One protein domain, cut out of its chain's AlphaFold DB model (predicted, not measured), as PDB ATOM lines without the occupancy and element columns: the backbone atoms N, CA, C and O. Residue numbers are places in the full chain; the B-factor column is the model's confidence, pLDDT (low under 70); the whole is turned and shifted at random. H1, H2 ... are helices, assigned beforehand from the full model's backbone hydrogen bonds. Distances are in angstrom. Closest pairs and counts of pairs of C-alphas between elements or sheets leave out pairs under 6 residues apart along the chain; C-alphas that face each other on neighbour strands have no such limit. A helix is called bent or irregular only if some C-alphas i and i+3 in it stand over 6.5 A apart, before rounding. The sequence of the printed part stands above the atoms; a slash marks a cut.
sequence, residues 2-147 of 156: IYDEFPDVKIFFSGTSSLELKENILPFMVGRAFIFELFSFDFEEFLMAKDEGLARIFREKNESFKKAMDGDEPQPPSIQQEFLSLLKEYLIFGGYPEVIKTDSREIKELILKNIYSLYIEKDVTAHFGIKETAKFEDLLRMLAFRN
ATOM      1  N   ILE A   2      82.149 130.947  72.145       66.62
ATOM      2  CA  ILE A   2      82.502 131.514  73.477       66.62
ATOM      3  C   ILE A   2      83.896 132.179  73.510       66.62
ATOM      4  O   ILE A   2      84.023 133.285  74.014       66.62
ATOM      5  N   TYR A   3      84.924 131.552  72.931       68.25
ATOM      6  CA  TYR A   3      86.272 132.143  72.867       68.25
ATOM      7  C   TYR A   3      86.333 133.434  72.030       68.25
ATOM      8  O   TYR A   3      87.088 134.343  72.348       68.25
ATOM      9  N   ASP A   4      85.522 133.519  70.973       74.00
ATOM     10  CA  ASP A   4      85.539 134.652  70.042       74.00
ATOM     11  C   ASP A   4      84.747 135.855  70.597       74.00
ATOM     12  O   ASP A   4      85.051 136.998  70.275       74.00
ATOM     13  N   GLU A   5      83.748 135.595  71.447       82.88
ATOM     14  CA  GLU A   5      82.843 136.605  72.020       82.88
ATOM     15  C   GLU A   5      83.373 137.232  73.324       82.88
ATOM     16  O   GLU A   5      82.938 138.317  73.709       82.88
ATOM     17  N   PHE A   6      84.314 136.578  74.018       83.44
ATOM     18  CA  PHE A   6      84.814 137.018  75.328       83.44
ATOM     19  C   PHE A   6      86.354 137.045  75.377       83.44
ATOM     20  O   PHE A   6      86.966 136.108  75.896       83.44
ATOM     21  N   PRO A   7      87.005 138.120  74.884       78.56
ATOM     22  CA  PRO A   7      88.465 138.183  74.738       78.56
ATOM     23  C   PRO A   7      89.247 138.125  76.063       78.56
ATOM     24  O   PRO A   7      90.412 137.733  76.067       78.56
ATOM     25  N   ASP A   8      88.615 138.460  77.191       89.19
ATOM     26  CA  ASP A   8      89.246 138.437  78.519       89.19
ATOM     27  C   ASP A   8      89.121 137.079  79.241       89.19
ATOM     28  O   ASP A   8      89.612 136.915  80.361       89.19
ATOM     29  N   VAL A   9      88.476 136.083  78.622       86.94
ATOM     30  CA  VAL A   9      88.244 134.767  79.233       86.94
ATOM     31  C   VAL A   9      89.227 133.737  78.682       86.94
ATOM     32  O   VAL A   9      89.216 133.395  77.502       86.94
ATOM     33  N   LYS A  10      90.054 133.170  79.569       86.12
ATOM     34  CA  LYS A  10      90.903 132.011  79.259       86.12
ATOM     35  C   LYS A  10      90.214 130.729  79.704       86.12
ATOM     36  O   LYS A  10      89.862 130.591  80.872       86.12
ATOM     37  N   ILE A  11      90.054 129.789  78.779       86.19
ATOM     38  CA  ILE A  11      89.404 128.503  79.036       86.19
ATOM     39  C   ILE A  11      90.465 127.405  79.031       86.19
ATOM     40  O   ILE A  11      91.242 127.297  78.084       86.19
ATOM     41  N   PHE A  12      90.473 126.584  80.079       86.94
ATOM     42  CA  PHE A  12      91.340 125.417  80.196       86.94
ATOM     43  C   PHE A  12      90.483 124.159  80.283       86.94
ATOM     44  O   PHE A  12      89.543 124.098  81.073       86.94
ATOM     45  N   PHE A  13      90.835 123.154  79.487       84.50
ATOM     46  CA  PHE A  13      90.225 121.831  79.528       84.50
ATOM     47  C   PHE A  13      91.310 120.795  79.809       84.50
ATOM     48  O   PHE A  13      92.365 120.814  79.181       84.50
ATOM     49  N   SER A  14      91.038 119.886  80.740       84.31
ATOM     50  CA  SER A  14      91.892 118.738  81.041       84.31
ATOM     51  C   SER A  14      91.052 117.470  81.013       84.31
ATOM     52  O   SER A  14      89.948 117.456  81.557       84.31
ATOM     53  N   GLY A  15      91.579 116.396  80.435       79.38
ATOM     54  CA  GLY A  15      90.904 115.106  80.408       79.38
ATOM     55  C   GLY A  15      91.888 113.973  80.165       79.38
ATOM     56  O   GLY A  15      92.905 114.159  79.504       79.38
ATOM     57  N   THR A  16      91.579 112.800  80.715       73.56
ATOM     58  CA  THR A  16      92.401 111.591  80.560       73.56
ATOM     59  C   THR A  16      92.112 110.840  79.257       73.56
ATOM     60  O   THR A  16      92.999 110.166  78.745       73.56
ATOM     61  N   SER A  17      90.918 111.008  78.669       73.62
ATOM     62  CA  SER A  17      90.555 110.452  77.353       73.62
ATOM     63  C   SER A  17      91.148 111.284  76.210       73.62
ATOM     64  O   SER A  17      90.438 112.005  75.507       73.62
ATOM     65  N   SER A  18      92.466 111.207  76.022       75.31
ATOM     66  CA  SER A  18      93.148 111.935  74.942       75.31
ATOM     67  C   SER A  18      92.635 111.542  73.550       75.31
ATOM     68  O   SER A  18      92.559 112.395  72.668       75.31
ATOM     69  N   LEU A  19      92.233 110.283  73.364       75.50
ATOM     70  CA  LEU A  19      91.750 109.752  72.091       75.50
ATOM     71  C   LEU A  19      90.365 110.301  71.723       75.50
ATOM     72  O   LEU A  19      90.189 110.862  70.648       75.50
ATOM     73  N   GLU A  20      89.421 110.269  72.666       76.81
ATOM     74  CA  GLU A  20      88.091 110.866  72.492       76.81
ATOM     75  C   GLU A  20      88.173 112.380  72.253       76.81
ATOM     76  O   GLU A  20      87.492 112.912  71.375       76.81
ATOM     77  N   LEU A  21      89.046 113.079  72.992       79.75
ATOM     78  CA  LEU A  21      89.316 114.500  72.773       79.75
ATOM     79  C   LEU A  21      89.833 114.745  71.350       79.75
ATOM     80  O   LEU A  21      89.334 115.641  70.664       79.75
ATOM     81  N   LYS A  22      90.803 113.942  70.896       80.44
ATOM     82  CA  LYS A  22      91.393 114.044  69.555       80.44
ATOM     83  C   LYS A  22      90.389 113.784  68.437       80.44
ATOM     84  O   LYS A  22      90.471 114.462  67.417       80.44
ATOM     85  N   GLU A  23      89.452 112.864  68.621       80.81
ATOM     86  CA  GLU A  23      88.486 112.497  67.583       80.81
ATOM     87  C   GLU A  23      87.238 113.383  67.566       80.81
ATOM     88  O   GLU A  23      86.806 113.815  66.501       80.81
ATOM     89  N   ASN A  24      86.666 113.686  68.733       81.50
ATOM     90  CA  ASN A  24      85.341 114.306  68.819       81.50
ATOM     91  C   ASN A  24      85.372 115.802  69.136       81.50
ATOM     92  O   ASN A  24      84.370 116.484  68.930       81.50
ATOM     93  N   ILE A  25      86.484 116.333  69.653       82.25
ATOM     94  CA  ILE A  25      86.562 117.727  70.121       82.25
ATOM     95  C   ILE A  25      87.576 118.533  69.305       82.25
ATOM     96  O   ILE A  25      87.229 119.584  68.758       82.25
ATOM     97  N   LEU A  26      88.814 118.051  69.167       83.50
ATOM     98  CA  LEU A  26      89.890 118.797  68.506       83.50
ATOM     99  C   LEU A  26      89.622 119.181  67.037       83.50
ATOM    100  O   LEU A  26      90.020 120.290  66.670       83.50
ATOM    101  N   PRO A  27      88.914 118.389  66.201       85.94
ATOM    102  CA  PRO A  27      88.597 118.801  64.831       85.94
ATOM    103  C   PRO A  27      87.762 120.085  64.769       85.94
ATOM    104  O   PRO A  27      87.880 120.865  63.826       85.94
ATOM    105  N   PHE A  28      86.964 120.362  65.805       84.56
ATOM    106  CA  PHE A  28      86.203 121.604  65.917       84.56
ATOM    107  C   PHE A  28      87.032 122.763  66.481       84.56
ATOM    108  O   PHE A  28      86.596 123.909  66.412       84.56
ATOM    109  N   MET A  29      88.230 122.516  67.012       84.25
ATOM    110  CA  MET A  29      89.086 123.524  67.651       84.25
ATOM    111  C   MET A  29      90.305 123.936  66.813       84.25
ATOM    112  O   MET A  29      91.159 124.682  67.297       84.25
ATOM    113  N   VAL A  30      90.387 123.501  65.552       80.69
ATOM    114  CA  VAL A  30      91.504 123.824  64.647       80.69
ATOM    115  C   VAL A  30      91.731 125.340  64.582       80.69
ATOM    116  O   VAL A  30      90.799 126.115  64.365       80.69
ATOM    117  N   GLY A  31      92.978 125.760  64.826       81.88
ATOM    118  CA  GLY A  31      93.402 127.167  64.836       81.88
ATOM    119  C   GLY A  31      92.980 127.982  66.066       81.88
ATOM    120  O   GLY A  31      93.309 129.160  66.142       81.88
ATOM    121  N   ARG A  32      92.261 127.378  67.024       82.88
ATOM    122  CA  ARG A  32      91.691 128.057  68.206       82.88
ATOM    123  C   ARG A  32      92.073 127.419  69.541       82.88
ATOM    124  O   ARG A  32      91.690 127.929  70.588       82.88
ATOM    125  N   ALA A  33      92.803 126.308  69.518       84.44
ATOM    126  CA  ALA A  33      93.265 125.621  70.715       84.44
ATOM    127  C   ALA A  33      94.777 125.431  70.702       84.44
ATOM    128  O   ALA A  33      95.364 125.062  69.685       84.44
ATOM    129  N   PHE A  34      95.373 125.613  71.878       85.69
ATOM    130  CA  PHE A  34      96.696 125.096  72.194       85.69
ATOM    131  C   PHE A  34      96.525 123.761  72.914       85.69
ATOM    132  O   PHE A  34      95.762 123.667  73.875       85.69
ATOM    133  N   ILE A  35      97.213 122.733  72.425       84.31
ATOM    134  CA  ILE A  35      97.128 121.373  72.957       84.31
ATOM    135  C   ILE A  35      98.431 121.079  73.690       84.31
ATOM    136  O   ILE A  35      99.510 121.244  73.124       84.31
ATOM    137  N   PHE A  36      98.314 120.634  74.937       87.38
ATOM    138  CA  PHE A  36      99.438 120.212  75.762       87.38
ATOM    139  C   PHE A  36      99.245 118.741  76.126       87.38
ATOM    140  O   PHE A  36      98.217 118.375  76.695       87.38
ATOM    141  N   GLU A  37     100.222 117.902  75.785       86.00
ATOM    142  CA  GLU A  37     100.256 116.500  76.199       86.00
ATOM    143  C   GLU A  37     101.136 116.369  77.441       86.00
ATOM    144  O   GLU A  37     102.271 116.844  77.459       86.00
ATOM    145  N   LEU A  38     100.594 115.753  78.491       88.88
ATOM    146  CA  LEU A  38     101.309 115.492  79.735       88.88
ATOM    147  C   LEU A  38     101.602 114.000  79.822       88.88
ATOM    148  O   LEU A  38     100.682 113.186  79.923       88.88
ATOM    149  N   PHE A  39     102.882 113.655  79.778       90.38
ATOM    150  CA  PHE A  39     103.346 112.287  79.958       90.38
ATOM    151  C   PHE A  39     103.567 111.981  81.443       90.38
ATOM    152  O   PHE A  39     103.588 112.874  82.293       90.38
ATOM    153  N   SER A  40     103.710 110.696  81.766       93.06
ATOM    154  CA  SER A  40     104.285 110.298  83.050       93.06
ATOM    155  C   SER A  40     105.711 110.826  83.159       93.06
ATOM    156  O   SER A  40     106.381 110.962  82.136       93.06
ATOM    157  N   PHE A  41     106.178 111.036  84.386       95.88
ATOM    158  CA  PHE A  41     107.548 111.462  84.627       95.88
ATOM    159  C   PHE A  41     108.535 110.480  84.012       95.88
ATOM    160  O   PHE A  41     108.373 109.265  84.162       95.88
ATOM    161  N   ASP A  42     109.555 111.007  83.348       94.38
ATOM    162  CA  ASP A  42     110.737 110.218  83.041       94.38
ATOM    163  C   ASP A  42     111.558 109.939  84.316       94.38
ATOM    164  O   ASP A  42     111.194 110.329  85.431       94.38
ATOM    165  N   PHE A  43     112.670 109.213  84.181       93.00
ATOM    166  CA  PHE A  43     113.474 108.872  85.353       93.00
ATOM    167  C   PHE A  43     114.135 110.100  85.997       93.00
ATOM    168  O   PHE A  43     114.306 110.126  87.213       93.00
ATOM    169  N   GLU A  44     114.495 111.124  85.224       92.00
ATOM    170  CA  GLU A  44     115.091 112.341  85.772       92.00
ATOM    171  C   GLU A  44     114.049 113.144  86.560       92.00
ATOM    172  O   GLU A  44     114.312 113.546  87.691       92.00
ATOM    173  N   GLU A  45     112.845 113.310  86.015       94.75
ATOM    174  CA  GLU A  45     111.711 113.948  86.688       94.75
ATOM    175  C   GLU A  45     111.274 113.168  87.937       94.75
ATOM    176  O   GLU A  45     110.978 113.762  88.977       94.75
ATOM    177  N   PHE A  46     111.300 111.831  87.882       95.62
ATOM    178  CA  PHE A  46     111.099 110.970  89.048       95.62
ATOM    179  C   PHE A  46     112.131 111.257  90.141       95.62
ATOM    180  O   PHE A  46     111.762 111.435  91.303       95.62
ATOM    181  N   LEU A  47     113.416 111.337  89.777       94.00
ATOM    182  CA  LEU A  47     114.475 111.687  90.719       94.00
ATOM    183  C   LEU A  47     114.249 113.086  91.286       94.00
ATOM    184  O   LEU A  47     114.341 113.243  92.494       94.00
ATOM    185  N   MET A  48     113.886 114.077  90.465       94.25
ATOM    186  CA  MET A  48     113.584 115.431  90.949       94.25
ATOM    187  C   MET A  48     112.440 115.437  91.967       94.25
ATOM    188  O   MET A  48     112.500 116.168  92.951       94.25
ATOM    189  N   ALA A  49     111.413 114.614  91.751       93.31
ATOM    190  CA  ALA A  49     110.276 114.502  92.657       93.31
ATOM    191  C   ALA A  49     110.608 113.776  93.974       93.31
ATOM    192  O   ALA A  49     109.923 113.999  94.972       93.31
ATOM    193  N   LYS A  50     111.625 112.904  93.982       90.94
ATOM    194  CA  LYS A  50     112.054 112.140  95.166       90.94
ATOM    195  C   LYS A  50     113.170 112.827  95.951       90.94
ATOM    196  O   LYS A  50     113.098 112.887  97.174       90.94
ATOM    197  N   ASP A  51     114.199 113.303  95.258       89.81
ATOM    198  CA  ASP A  51     115.394 113.924  95.823       89.81
ATOM    199  C   ASP A  51     116.092 114.819  94.777       89.81
ATOM    200  O   ASP A  51     116.756 114.357  93.841       89.81
ATOM    201  N   GLU A  52     115.977 116.137  94.960       88.81
ATOM    202  CA  GLU A  52     116.583 117.136  94.073       88.81
ATOM    203  C   GLU A  52     118.123 117.039  94.028       88.81
ATOM    204  O   GLU A  52     118.744 117.288  92.987       88.81
ATOM    205  N   GLY A  53     118.755 116.629  95.133       87.56
ATOM    206  CA  GLY A  53     120.199 116.441  95.227       87.56
ATOM    207  C   GLY A  53     120.684 115.301  94.337       87.56
ATOM    208  O   GLY A  53     121.662 115.470  93.602       87.56
ATOM    209  N   LEU A  54     119.972 114.172  94.337       85.88
ATOM    210  CA  LEU A  54     120.255 113.046  93.443       85.88
ATOM    211  C   LEU A  54     119.995 113.406  91.980       85.88
ATOM    212  O   LEU A  54     120.812 113.075  91.120       85.88
ATOM    213  N   ALA A  55     118.926 114.145  91.681       88.69
ATOM    214  CA  ALA A  55     118.654 114.604  90.320       88.69
ATOM    215  C   ALA A  55     119.766 115.516  89.770       88.69
ATOM    216  O   ALA A  55     120.124 115.437  88.592       88.69
ATOM    217  N   ARG A  56     120.360 116.369  90.614       86.94
ATOM    218  CA  ARG A  56     121.521 117.184  90.228       86.94
ATOM    219  C   ARG A  56     122.736 116.316  89.895       86.94
ATOM    220  O   ARG A  56     123.334 116.502  88.838       86.94
ATOM    221  N   ILE A  57     123.059 115.339  90.746       85.00
ATOM    222  CA  ILE A  57     124.178 114.408  90.514       85.00
ATOM    223  C   ILE A  57     123.967 113.611  89.218       85.00
ATOM    224  O   ILE A  57     124.909 113.404  88.451       85.00
ATOM    225  N   PHE A  58     122.729 113.184  88.953       84.12
ATOM    226  CA  PHE A  58     122.364 112.486  87.723       84.12
ATOM    227  C   PHE A  58     122.622 113.348  86.478       84.12
ATOM    228  O   PHE A  58     123.275 112.890  85.540       84.12
ATOM    229  N   ARG A  59     122.204 114.621  86.497       84.19
ATOM    230  CA  ARG A  59     122.451 115.580  85.406       84.19
ATOM    231  C   ARG A  59     123.934 115.842  85.164       84.19
ATOM    232  O   ARG A  59     124.394 115.749  84.027       84.19
ATOM    233  N   GLU A  60     124.687 116.128  86.222       81.25
ATOM    234  CA  GLU A  60     126.133 116.382  86.142       81.25
ATOM    235  C   GLU A  60     126.879 115.194  85.514       81.25
ATOM    236  O   GLU A  60     127.792 115.370  84.697       81.25
ATOM    237  N   LYS A  61     126.456 113.965  85.835       72.88
ATOM    238  CA  LYS A  61     127.018 112.753  85.239       72.88
ATOM    239  C   LYS A  61     126.571 112.510  83.812       72.88
ATOM    240  O   LYS A  61     127.428 112.139  83.023       72.88
ATOM    241  N   ASN A  62     125.309 112.736  83.452       70.62
ATOM    242  CA  ASN A  62     124.874 112.626  82.055       70.62
ATOM    243  C   ASN A  62     125.674 113.570  81.146       70.62
ATOM    244  O   ASN A  62     126.116 113.168  80.071       70.62
ATOM    245  N   GLU A  63     125.940 114.795  81.602       66.88
ATOM    246  CA  GLU A  63     126.796 115.744  80.883       66.88
ATOM    247  C   GLU A  63     128.258 115.284  80.809       66.88
ATOM    248  O   GLU A  63     128.915 115.449  79.781       66.88
ATOM    249  N   SER A  64     128.767 114.647  81.864       62.97
ATOM    250  CA  SER A  64     130.108 114.048  81.864       62.97
ATOM    251  C   SER A  64     130.194 112.809  80.962       62.97
ATOM    252  O   SER A  64     131.195 112.618  80.285       62.97
ATOM    253  N   PHE A  65     129.139 111.994  80.892       60.69
ATOM    254  CA  PHE A  65     129.058 110.779  80.075       60.69
ATOM    255  C   PHE A  65     128.963 111.106  78.579       60.69
ATOM    256  O   PHE A  65     129.586 110.441  77.759       60.69
ATOM    257  N   LYS A  66     128.252 112.186  78.218       61.47
ATOM    258  CA  LYS A  66     128.261 112.735  76.850       61.47
ATOM    259  C   LYS A  66     129.663 113.176  76.418       61.47
ATOM    260  O   LYS A  66     130.016 112.990  75.262       61.47
ATOM    261  N   LYS A  67     130.462 113.725  77.342       60.88
ATOM    262  CA  LYS A  67     131.866 114.114  77.102       60.88
ATOM    263  C   LYS A  67     132.822 112.914  77.112       60.88
ATOM    264  O   LYS A  67     133.805 112.910  76.389       60.88
ATOM    265  N   ALA A  68     132.511 111.871  77.880       58.28
ATOM    266  CA  ALA A  68     133.283 110.629  77.958       58.28
ATOM    267  C   ALA A  68     133.219 109.774  76.675       58.28
ATOM    268  O   ALA A  68     134.052 108.885  76.499       58.28
ATOM    269  N   MET A  69     132.302 110.063  75.738       57.66
ATOM    270  CA  MET A  69     132.349 109.474  74.389       57.66
ATOM    271  C   MET A  69     133.623 109.851  73.602       57.66
ATOM    272  O   MET A  69     133.887 109.224  72.580       57.66
ATOM    273  N   ASP A  70     134.440 110.782  74.113       60.00
ATOM    274  CA  ASP A  70     135.777 111.118  73.605       60.00
ATOM    275  C   ASP A  70     136.931 110.307  74.254       60.00
ATOM    276  O   ASP A  70     138.099 110.579  73.977       60.00
ATOM    277  N   GLY A  71     136.638 109.274  75.062       58.00
ATOM    278  CA  GLY A  71     137.623 108.246  75.447       58.00
ATOM    279  C   GLY A  71     138.019 108.156  76.925       58.00
ATOM    280  O   GLY A  71     138.954 107.421  77.233       58.00
ATOM    281  N   ASP A  72     137.319 108.837  77.835       59.38
ATOM    282  CA  ASP A  72     137.540 108.689  79.282       59.38
ATOM    283  C   ASP A  72     136.574 107.670  79.903       59.38
ATOM    284  O   ASP A  72     135.377 107.664  79.617       59.38
ATOM    285  N   GLU A  73     137.075 106.812  80.798       58.53
ATOM    286  CA  GLU A  73     136.224 105.877  81.536       58.53
ATOM    287  C   GLU A  73     135.359 106.627  82.567       58.53
ATOM    288  O   GLU A  73     135.884 107.293  83.469       58.53
ATOM    289  N   PRO A  74     134.022 106.516  82.491       61.06
ATOM    290  CA  PRO A  74     133.143 107.180  83.438       61.06
ATOM    291  C   PRO A  74     133.302 106.552  84.825       61.06
ATOM    292  O   PRO A  74     132.984 105.383  85.041       61.06
ATOM    293  N   GLN A  75     133.745 107.346  85.803       60.41
ATOM    294  CA  GLN A  75     133.822 106.869  87.182       60.41
ATOM    295  C   GLN A  75     132.414 106.655  87.754       60.41
ATOM    296  O   GLN A  75     131.571 107.564  87.682       60.41
ATOM    297  N   PRO A  76     132.122 105.489  88.353       57.84
ATOM    298  CA  PRO A  76     130.797 105.204  88.878       57.84
ATOM    299  C   PRO A  76     130.509 106.070  90.124       57.84
ATOM    300  O   PRO A  76     131.430 106.454  90.845       57.84
ATOM    301  N   PRO A  77     129.250 106.495  90.365       59.91
ATOM    302  CA  PRO A  77     128.928 107.375  91.492       59.91
ATOM    303  C   PRO A  77     129.263 106.722  92.838       59.91
ATOM    304  O   PRO A  77     129.105 105.515  92.995       59.91
ATOM    305  N   SER A  78     129.627 107.515  93.845       66.38
ATOM    306  CA  SER A  78     129.724 107.029  95.233       66.38
ATOM    307  C   SER A  78     128.365 106.572  95.791       66.38
ATOM    308  O   SER A  78     128.323 105.798  96.736       66.38
ATOM    309  N   ILE A  79     127.268 107.014  95.165       69.38
ATOM    310  CA  ILE A  79     125.867 106.834  95.582       69.38
ATOM    311  C   ILE A  79     125.154 105.793  94.684       69.38
ATOM    312  O   ILE A  79     124.026 105.960  94.229       69.38
ATOM    313  N   GLN A  80     125.855 104.725  94.293       75.25
ATOM    314  CA  GLN A  80     125.298 103.720  93.373       75.25
ATOM    315  C   GLN A  80     124.071 103.003  93.941       75.25
ATOM    316  O   GLN A  80     123.162 102.658  93.190       75.25
ATOM    317  N   GLN A  81     124.046 102.748  95.248       82.19
ATOM    318  CA  GLN A  81     123.004 101.925  95.855       82.19
ATOM    319  C   GLN A  81     121.658 102.651  95.889       82.19
ATOM    320  O   GLN A  81     120.634 102.046  95.574       82.19
ATOM    321  N   GLU A  82     121.658 103.946  96.188       85.44
ATOM    322  CA  GLU A  82     120.461 104.777  96.230       85.44
ATOM    323  C   GLU A  82     119.896 104.968  94.819       85.44
ATOM    324  O   GLU A  82     118.702 104.754  94.613       85.44
ATOM    325  N   PHE A  83     120.750 105.242  93.819       85.69
ATOM    326  CA  PHE A  83     120.321 105.287  92.414       85.69
ATOM    327  C   PHE A  83     119.728 103.956  91.952       85.69
ATOM    328  O   PHE A  83     118.674 103.944  91.324       85.69
ATOM    329  N   LEU A  84     120.368 102.828  92.279       86.56
ATOM    330  CA  LEU A  84     119.845 101.505  91.937       86.56
ATOM    331  C   LEU A  84     118.516 101.208  92.644       86.56
ATOM    332  O   LEU A  84     117.649 100.576  92.048       86.56
ATOM    333  N   SER A  85     118.338 101.647  93.891       90.94
ATOM    334  CA  SER A  85     117.075 101.497  94.621       90.94
ATOM    335  C   SER A  85     115.953 102.309  93.972       90.94
ATOM    336  O   SER A  85     114.881 101.770  93.703       90.94
ATOM    337  N   LEU A  86     116.218 103.574  93.652       92.06
ATOM    338  CA  LEU A  86     115.267 104.475  92.999       92.06
ATOM    339  C   LEU A  86     114.934 104.029  91.575       92.06
ATOM    340  O   LEU A  86     113.773 104.055  91.174       92.06
ATOM    341  N   LEU A  87     115.923 103.532  90.829       91.25
ATOM    342  CA  LEU A  87     115.704 102.937  89.515       91.25
ATOM    343  C   LEU A  87     114.828 101.686  89.609       91.25
ATOM    344  O   LEU A  87     113.910 101.528  88.813       91.25
ATOM    345  N   LYS A  88     115.065 100.808  90.591       91.75
ATOM    346  CA  LYS A  88     114.197  99.642  90.824       91.75
ATOM    347  C   LYS A  88     112.768 100.062  91.149       91.75
ATOM    348  O   LYS A  88     111.841  99.467  90.610       91.75
ATOM    349  N   GLU A  89     112.582 101.075  91.995       93.00
ATOM    350  CA  GLU A  89     111.252 101.612  92.294       93.00
ATOM    351  C   GLU A  89     110.567 102.121  91.020       93.00
ATOM    352  O   GLU A  89     109.444 101.711  90.730       93.00
ATOM    353  N   TYR A  90     111.261 102.937  90.227       94.06
ATOM    354  CA  TYR A  90     110.744 103.471  88.968       94.06
ATOM    355  C   TYR A  90     110.401 102.369  87.955       94.06
ATOM    356  O   TYR A  90     109.357 102.423  87.315       94.06
ATOM    357  N   LEU A  91     111.226 101.326  87.833       90.69
ATOM    358  CA  LEU A  91     110.957 100.201  86.929       90.69
ATOM    359  C   LEU A  91     109.749  99.356  87.356       90.69
ATOM    360  O   LEU A  91     109.102  98.753  86.503       90.69
ATOM    361  N   ILE A  92     109.451  99.292  88.656       91.50
ATOM    362  CA  ILE A  92     108.314  98.527  89.186       91.50
ATOM    363  C   ILE A  92     107.018  99.339  89.108       91.50
ATOM    364  O   ILE A  92     105.984  98.803  88.717       91.50
ATOM    365  N   PHE A  93     107.059 100.614  89.503       93.81
ATOM    366  CA  PHE A  93     105.859 101.436  89.696       93.81
ATOM    367  C   PHE A  93     105.626 102.479  88.593       93.81
ATOM    368  O   PHE A  93     104.517 103.000  88.468       93.81
ATOM    369  N   GLY A  94     106.635 102.763  87.772       93.50
ATOM    370  CA  GLY A  94     106.571 103.742  86.691       93.50
ATOM    371  C   GLY A  94     106.607 105.199  87.160       93.50
ATOM    372  O   GLY A  94     106.866 105.512  88.323       93.50
ATOM    373  N   GLY A  95     106.335 106.100  86.215       95.44
ATOM    374  CA  GLY A  95     106.461 107.550  86.379       95.44
ATOM    375  C   GLY A  95     105.162 108.307  86.679       95.44
ATOM    376  O   GLY A  95     105.115 109.524  86.527       95.44
ATOM    377  N   TYR A  96     104.059 107.631  87.017       94.94
ATOM    378  CA  TYR A  96     102.787 108.332  87.238       94.94
ATOM    379  C   TYR A  96     102.884 109.264  88.462       94.94
ATOM    380  O   TYR A  96     103.164 108.771  89.555       94.94
ATOM    381  N   PRO A  97     102.603 110.579  88.341       93.81
ATOM    382  CA  PRO A  97     102.857 111.540  89.420       93.81
ATOM    383  C   PRO A  97     102.207 111.176  90.761       93.81
ATOM    384  O   PRO A  97     102.825 111.322  91.812       93.81
ATOM    385  N   GLU A  98     100.977 110.657  90.730       93.94
ATOM    386  CA  GLU A  98     100.253 110.232  91.936       93.94
ATOM    387  C   GLU A  98     100.895 109.009  92.609       93.94
ATOM    388  O   GLU A  98     100.963 108.916  93.833       93.94
ATOM    389  N   VAL A  99     101.441 108.093  91.805       96.00
ATOM    390  CA  VAL A  99     102.163 106.911  92.288       96.00
ATOM    391  C   VAL A  99     103.474 107.326  92.953       96.00
ATOM    392  O   VAL A  99     103.823 106.796  94.004       96.00
ATOM    393  N   ILE A 100     104.180 108.308  92.388       95.00
ATOM    394  CA  ILE A 100     105.458 108.807  92.920       95.00
ATOM    395  C   ILE A 100     105.272 109.503  94.272       95.00
ATOM    396  O   ILE A 100     106.083 109.292  95.178       95.00
ATOM    397  N   LYS A 101     104.213 110.312  94.412       93.00
ATOM    398  CA  LYS A 101     103.881 111.057  95.642       93.00
ATOM    399  C   LYS A 101     103.382 110.174  96.784       93.00
ATOM    400  O   LYS A 101     103.351 110.613  97.928       93.00
ATOM    401  N   THR A 102     102.950 108.962  96.469       95.19
ATOM    402  CA  THR A 102     102.440 108.011  97.452       95.19
ATOM    403  C   THR A 102     103.605 107.250  98.079       95.19
ATOM    404  O   THR A 102     104.455 106.737  97.361       95.19
ATOM    405  N   ASP A 103     103.636 107.102  99.404       91.81
ATOM    406  CA  ASP A 103     104.687 106.318 100.074       91.81
ATOM    407  C   ASP A 103     104.302 104.844 100.265       91.81
ATOM    408  O   ASP A 103     105.127 103.950 100.062       91.81
ATOM    409  N   SER A 104     103.038 104.565 100.609       95.94
ATOM    410  CA  SER A 104     102.552 103.192 100.815       95.94
ATOM    411  C   SER A 104     102.550 102.409  99.508       95.94
ATOM    412  O   SER A 104     101.911 102.783  98.521       95.94
ATOM    413  N   ARG A 105     103.230 101.264  99.536       95.06
ATOM    414  CA  ARG A 105     103.270 100.317  98.426       95.06
ATOM    415  C   ARG A 105     101.874  99.822  98.052       95.06
ATOM    416  O   ARG A 105     101.550  99.758  96.872       95.06
ATOM    417  N   GLU A 106     101.052  99.516  99.045       97.00
ATOM    418  CA  GLU A 106      99.691  99.017  98.856       97.00
ATOM    419  C   GLU A 106      98.828 100.051  98.122       97.00
ATOM    420  O   GLU A 106      98.072  99.711  97.211       97.00
ATOM    421  N   ILE A 107      98.979 101.334  98.475       97.06
ATOM    422  CA  ILE A 107      98.259 102.423  97.808       97.06
ATOM    423  C   ILE A 107      98.781 102.623  96.378       97.06
ATOM    424  O   ILE A 107      97.967 102.782  95.469       97.06
ATOM    425  N   LYS A 108     100.098 102.540  96.131       97.00
ATOM    426  CA  LYS A 108     100.653 102.581  94.761       97.00
ATOM    427  C   LYS A 108     100.062 101.488  93.875       97.00
ATOM    428  O   LYS A 108      99.632 101.764  92.756       97.00
ATOM    429  N   GLU A 109     100.021 100.257  94.381       96.25
ATOM    430  CA  GLU A 109      99.454  99.109  93.670       96.25
ATOM    431  C   GLU A 109      97.964  99.324  93.364       96.25
ATOM    432  O   GLU A 109      97.514  99.043  92.251       96.25
ATOM    433  N   LEU A 110      97.205  99.899  94.305       97.25
ATOM    434  CA  LEU A 110      95.801 100.248  94.091       97.25
ATOM    435  C   LEU A 110      95.623 101.336  93.019       97.25
ATOM    436  O   LEU A 110      94.758 101.196  92.154       97.25
ATOM    437  N   ILE A 111      96.440 102.394  93.044       96.12
ATOM    438  CA  ILE A 111      96.407 103.464  92.034       96.12
ATOM    439  C   ILE A 111      96.665 102.877  90.644       96.12
ATOM    440  O   ILE A 111      95.880 103.107  89.725       96.12
ATOM    441  N   LEU A 112      97.723 102.078  90.492       95.31
ATOM    442  CA  LEU A 112      98.070 101.447  89.217       95.31
ATOM    443  C   LEU A 112      96.972 100.502  88.724       95.31
ATOM    444  O   LEU A 112      96.636 100.519  87.540       95.31
ATOM    445  N   LYS A 113      96.363  99.724  89.628       95.00
ATOM    446  CA  LYS A 113      95.226  98.858  89.294       95.00
ATOM    447  C   LYS A 113      94.036  99.664  88.778       95.00
ATOM    448  O   LYS A 113      93.432  99.274  87.785       95.00
ATOM    449  N   ASN A 114      93.723 100.792  89.413       94.69
ATOM    450  CA  ASN A 114      92.633 101.661  88.977       94.69
ATOM    451  C   ASN A 114      92.918 102.280  87.605       94.69
ATOM    452  O   ASN A 114      92.044 102.263  86.743       94.69
ATOM    453  N   ILE A 115      94.141 102.777  87.382       92.38
ATOM    454  CA  ILE A 115      94.572 103.300  86.076       92.38
ATOM    455  C   ILE A 115      94.385 102.222  85.002       92.38
ATOM    456  O   ILE A 115      93.737 102.467  83.988       92.38
ATOM    457  N   TYR A 116      94.888 101.014  85.256       92.00
ATOM    458  CA  TYR A 116      94.746  99.875  84.356       92.00
ATOM    459  C   TYR A 116      93.276  99.549  84.044       92.00
ATOM    460  O   TYR A 116      92.905  99.457  82.876       92.00
ATOM    461  N   SER A 117      92.421  99.426  85.064       91.88
ATOM    462  CA  SER A 117      90.999  99.119  84.868       91.88
ATOM    463  C   SER A 117      90.279 100.185  84.039       91.88
ATOM    464  O   SER A 117      89.488  99.836  83.166       91.88
ATOM    465  N   LEU A 118      90.597 101.467  84.250       90.38
ATOM    466  CA  LEU A 118      90.031 102.559  83.455       90.38
ATOM    467  C   LEU A 118      90.454 102.485  81.983       90.38
ATOM    468  O   LEU A 118      89.623 102.741  81.116       90.38
ATOM    469  N   TYR A 119      91.701 102.103  81.689       89.50
ATOM    470  CA  TYR A 119      92.161 101.893  80.311       89.50
ATOM    471  C   TYR A 119      91.456 100.710  79.632       89.50
ATOM    472  O   TYR A 119      91.057 100.814  78.472       89.50
ATOM    473  N   ILE A 120      91.250  99.596  80.345       90.19
ATOM    474  CA  ILE A 120      90.496  98.451  79.810       90.19
ATOM    475  C   ILE A 120      89.043  98.840  79.499       90.19
ATOM    476  O   ILE A 120      88.491  98.462  78.462       90.19
ATOM    477  N   GLU A 121      88.402  99.605  80.376       87.81
ATOM    478  CA  GLU A 121      87.011 100.005  80.181       87.81
ATOM    479  C   GLU A 121      86.863 101.046  79.063       87.81
ATOM    480  O   GLU A 121      86.100 100.838  78.117       87.81
ATOM    481  N   LYS A 122      87.607 102.152  79.140       86.00
ATOM    482  CA  LYS A 122      87.443 103.288  78.226       86.00
ATOM    483  C   LYS A 122      88.046 103.034  76.854       86.00
ATOM    484  O   LYS A 122      87.377 103.232  75.843       86.00
ATOM    485  N   ASP A 123      89.284 102.565  76.808       86.12
ATOM    486  CA  ASP A 123      90.008 102.511  75.544       86.12
ATOM    487  C   ASP A 123      89.760 101.166  74.862       86.12
ATOM    488  O   ASP A 123      89.302 101.106  73.724       86.12
ATOM    489  N   VAL A 124      89.980 100.058  75.571       87.94
ATOM    490  CA  VAL A 124      89.871  98.708  74.987       87.94
ATOM    491  C   VAL A 124      88.420  98.341  74.687       87.94
ATOM    492  O   VAL A 124      88.107  97.896  73.579       87.94
ATOM    493  N   THR A 125      87.523  98.540  75.654       88.25
ATOM    494  CA  THR A 125      86.124  98.123  75.508       88.25
ATOM    495  C   THR A 125      85.298  99.179  74.783       88.25
ATOM    496  O   THR A 125      84.693  98.869  73.758       88.25
ATOM    497  N   ALA A 126      85.251 100.415  75.297       85.06
ATOM    498  CA  ALA A 126      84.344 101.431  74.766       85.06
ATOM    499  C   ALA A 126      84.814 102.014  73.425       85.06
ATOM    500  O   ALA A 126      83.990 102.176  72.526       85.06
ATOM    501  N   HIS A 127      86.112 102.287  73.266       83.56
ATOM    502  CA  HIS A 127      86.637 102.873  72.034       83.56
ATOM    503  C   HIS A 127      86.973 101.818  70.960       83.56
ATOM    504  O   HIS A 127      86.429 101.873  69.859       83.56
ATOM    505  N   PHE A 128      87.808 100.817  71.265       85.81
ATOM    506  CA  PHE A 128      88.200  99.791  70.281       85.81
ATOM    507  C   PHE A 128      87.168  98.665  70.095       85.81
ATOM    508  O   PHE A 128      87.300  97.854  69.175       85.81
ATOM    509  N   GLY A 129      86.143  98.580  70.948       87.00
ATOM    510  CA  GLY A 129      85.084  97.573  70.833       87.00
ATOM    511  C   GLY A 129      85.533  96.140  71.140       87.00
ATOM    512  O   GLY A 129      84.854  95.185  70.747       87.00
ATOM    513  N   ILE A 130      86.668  95.954  71.821       89.38
ATOM    514  CA  ILE A 130      87.200  94.631  72.163       89.38
ATOM    515  C   ILE A 130      86.386  94.061  73.327       89.38
ATOM    516  O   ILE A 130      86.537  94.459  74.478       89.38
ATOM    517  N   LYS A 131      85.514  93.096  73.019       85.62
ATOM    518  CA  LYS A 131      84.635  92.451  74.013       85.62
ATOM    519  C   LYS A 131      85.346  91.390  74.853       85.62
ATOM    520  O   LYS A 131      84.979  91.158  75.998       85.62
ATOM    521  N   GLU A 132      86.362  90.750  74.284       89.81
ATOM    522  CA  GLU A 132      87.138  89.684  74.926       89.81
ATOM    523  C   GLU A 132      88.277  90.273  75.770       89.81
ATOM    524  O   GLU A 132      89.456  90.036  75.498       89.81
ATOM    525  N   THR A 133      87.933  91.073  76.785       88.44
ATOM    526  CA  THR A 133      88.920  91.777  77.622       88.44
ATOM    527  C   THR A 133      89.907  90.816  78.275       88.44
ATOM    528  O   THR A 133      91.095  91.104  78.279       88.44
ATOM    529  N   ALA A 134      89.460  89.628  78.699       90.00
ATOM    530  CA  ALA A 134      90.318  88.591  79.277       90.00
ATOM    531  C   ALA A 134      91.503  88.208  78.368       90.00
ATOM    532  O   ALA A 134      92.641  88.164  78.825       90.00
ATOM    533  N   LYS A 135      91.267  88.013  77.062       90.50
ATOM    534  CA  LYS A 135      92.341  87.689  76.104       90.50
ATOM    535  C   LYS A 135      93.319  88.846  75.928       90.50
ATOM    536  O   LYS A 135      94.509  88.630  75.712       90.50
ATOM    537  N   PHE A 136      92.812  90.075  75.995       90.19
ATOM    538  CA  PHE A 136      93.645  91.268  75.949       90.19
ATOM    539  C   PHE A 136      94.506  91.391  77.214       90.19
ATOM    540  O   PHE A 136      95.701  91.662  77.111       90.19
ATOM    541  N   GLU A 137      93.942  91.114  78.394       90.25
ATOM    542  CA  GLU A 137      94.711  91.064  79.640       90.25
ATOM    543  C   GLU A 137      95.801  89.989  79.587       90.25
ATOM    544  O   GLU A 137      96.933  90.245  79.994       90.25
ATOM    545  N   ASP A 138      95.485  88.802  79.064       90.69
ATOM    546  CA  ASP A 138      96.449  87.711  78.904       90.69
ATOM    547  C   ASP A 138      97.607  88.125  77.994       90.69
ATOM    548  O   ASP A 138      98.773  87.916  78.337       90.69
ATOM    549  N   LEU A 139      97.309  88.788  76.872       89.38
ATOM    550  CA  LEU A 139      98.328  89.351  75.990       89.38
ATOM    551  C   LEU A 139      99.202  90.371  76.730       89.38
ATOM    552  O   LEU A 139     100.428  90.281  76.666       89.38
ATOM    553  N   LEU A 140      98.599  91.315  77.457       88.81
ATOM    554  CA  LEU A 140      99.347  92.308  78.229       88.81
ATOM    555  C   LEU A 140     100.237  91.659  79.290       88.81
ATOM    556  O   LEU A 140     101.395  92.049  79.435       88.81
ATOM    557  N   ARG A 141      99.743  90.637  79.996       88.38
ATOM    558  CA  ARG A 141     100.539  89.856  80.953       88.38
ATOM    559  C   ARG A 141     101.713  89.183  80.252       88.38
ATOM    560  O   ARG A 141     102.838  89.288  80.731       88.38
ATOM    561  N   MET A 142     101.486  88.538  79.108       88.56
ATOM    562  CA  MET A 142     102.555  87.911  78.324       88.56
ATOM    563  C   MET A 142     103.618  88.923  77.885       88.56
ATOM    564  O   MET A 142     104.808  88.624  77.988       88.56
ATOM    565  N   LEU A 143     103.208  90.111  77.430       86.25
ATOM    566  CA  LEU A 143     104.123  91.195  77.071       86.25
ATOM    567  C   LEU A 143     104.903  91.690  78.292       86.25
ATOM    568  O   LEU A 143     106.121  91.813  78.222       86.25
ATOM    569  N   ALA A 144     104.235  91.886  79.431       84.31
ATOM    570  CA  ALA A 144     104.870  92.315  80.672       84.31
ATOM    571  C   ALA A 144     105.946  91.326  81.146       84.31
ATOM    572  O   ALA A 144     107.057  91.742  81.467       84.31
ATOM    573  N   PHE A 145     105.658  90.020  81.116       81.19
ATOM    574  CA  PHE A 145     106.627  88.971  81.457       81.19
ATOM    575  C   PHE A 145     107.789  88.861  80.466       81.19
ATOM    576  O   PHE A 145     108.838  88.319  80.811       81.19
ATOM    577  N   ARG A 146     107.604  89.342  79.233       79.25
ATOM    578  CA  ARG A 146     108.604  89.262  78.165       79.25
ATOM    579  C   ARG A 146     109.295  90.583  77.862       79.25
ATOM    580  O   ARG A 146     110.156  90.580  76.984       79.25
ATOM    581  N   ASN A 147     108.984  91.671  78.563       66.50
ATOM    582  CA  ASN A 147     109.696  92.935  78.401       66.50
ATOM    583  C   ASN A 147     111.194  92.699  78.678       66.50
ATOM    584  O   ASN A 147     111.564  92.324  79.785       66.50
TER     585      ASN A 147
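This is residues 2 to 147 of the 156 residues of the protein "ATP-binding protein" of Thermoplasmata archaeon (UniProt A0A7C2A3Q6). What does the model look like? It is a loose, open frame of helices: H3, H5, H6 and residues 108 to 112 of the long H7 make a small cluster, from which H4 reaches away on one side and H7 on the other. H8 folds back from the far part of H7 as a V, and the unnamed residues 30 to 42 lead from the cluster out to H2, with H1 farther off still. What is it built of, and how large is it? The printed part has 146 residues, of which 97 are in eight named helices, H1 to H8 in chain order; there is no named strand, and the class is all helix. The whole is loose, with a radius of gyration of the C-alphas of 21.0 A and spans of 58 by 48 by 33 A.

Where do the first helices lie? H1 is residues 2 to 5, beginning at C-alpha 2 at (82.502, 131.514, 73.477), and H2 is residues 18 to 29. H2 is only just irregular: C-alphas 24 and 27 are 6.8 A apart. What follows? H3 is residues 43 to 50, H4 residues 52 to 68, 24.1 A long, H5 residues 80 to 93, 19.9 A long, and H6 residues 97 to 101. Where are the last two? H7, residues 105 to 127, is 31.3 A long and begins at C-alpha 105 at (103.270, 100.317, 98.426). H8, residues 133 to 146, is 19.9 A long and ends at C-alpha 146 at (108.604, 89.262, 78.165).

What do H1 and H2 meet? H1 touches no helix; H2 touches none either, but H2 and H7 are near each other, with 7 pairs of C-alphas within 10 A. What touches H3? H3 and H4 are a hairpin at a shallow tilt of 24 degrees, opposite ways, with closest C-alphas Leu 47 and Ala 55, 5.1 A apart. H5 touches H3 about perpendicular, at 80 degrees, with closest C-alphas Phe 43 and Tyr 90, 7.0 A apart; H6 touches H3 too, at Phe 46 and Ile 100, whose C-alphas are 7.2 A apart. What touches H7? The closest C-alphas of H6 and H7, which touch, are Val 99 and Lys 108, 5.2 A apart. H5 and H7 only just touch, with 3 pairs of C-alphas within 8 A, the closest being Phe 93 and Lys 108, 7.4 A; H7 and H8 also only just touch, with 3 pairs, the closest being Ile 120 and Thr 133, 7.2 A, at a steep tilt of 52 degrees, opposite ways. How are the helix backbones? Every O i to N i+4 pair is within hydrogen-bond range in H3, H4, H5, H6 and H8, against 4 of 8 in H2 and 16 of 19 in H7; H1 is too short for such a pair.

How far does it reach? The two C-alphas farthest apart, those of Glu 5 and Glu 73, are 62.3 A apart, and residues 5 to 10 and 138 to 147 stand free. Which links are long? The links H1 to H2, H2 to H3 and H4 to H5 are long, and the printed part has no cut. Where is confidence low? The mean pLDDT of the printed part is 84.3, and residues 2 to 3, 63 to 79 and 147 are under 70.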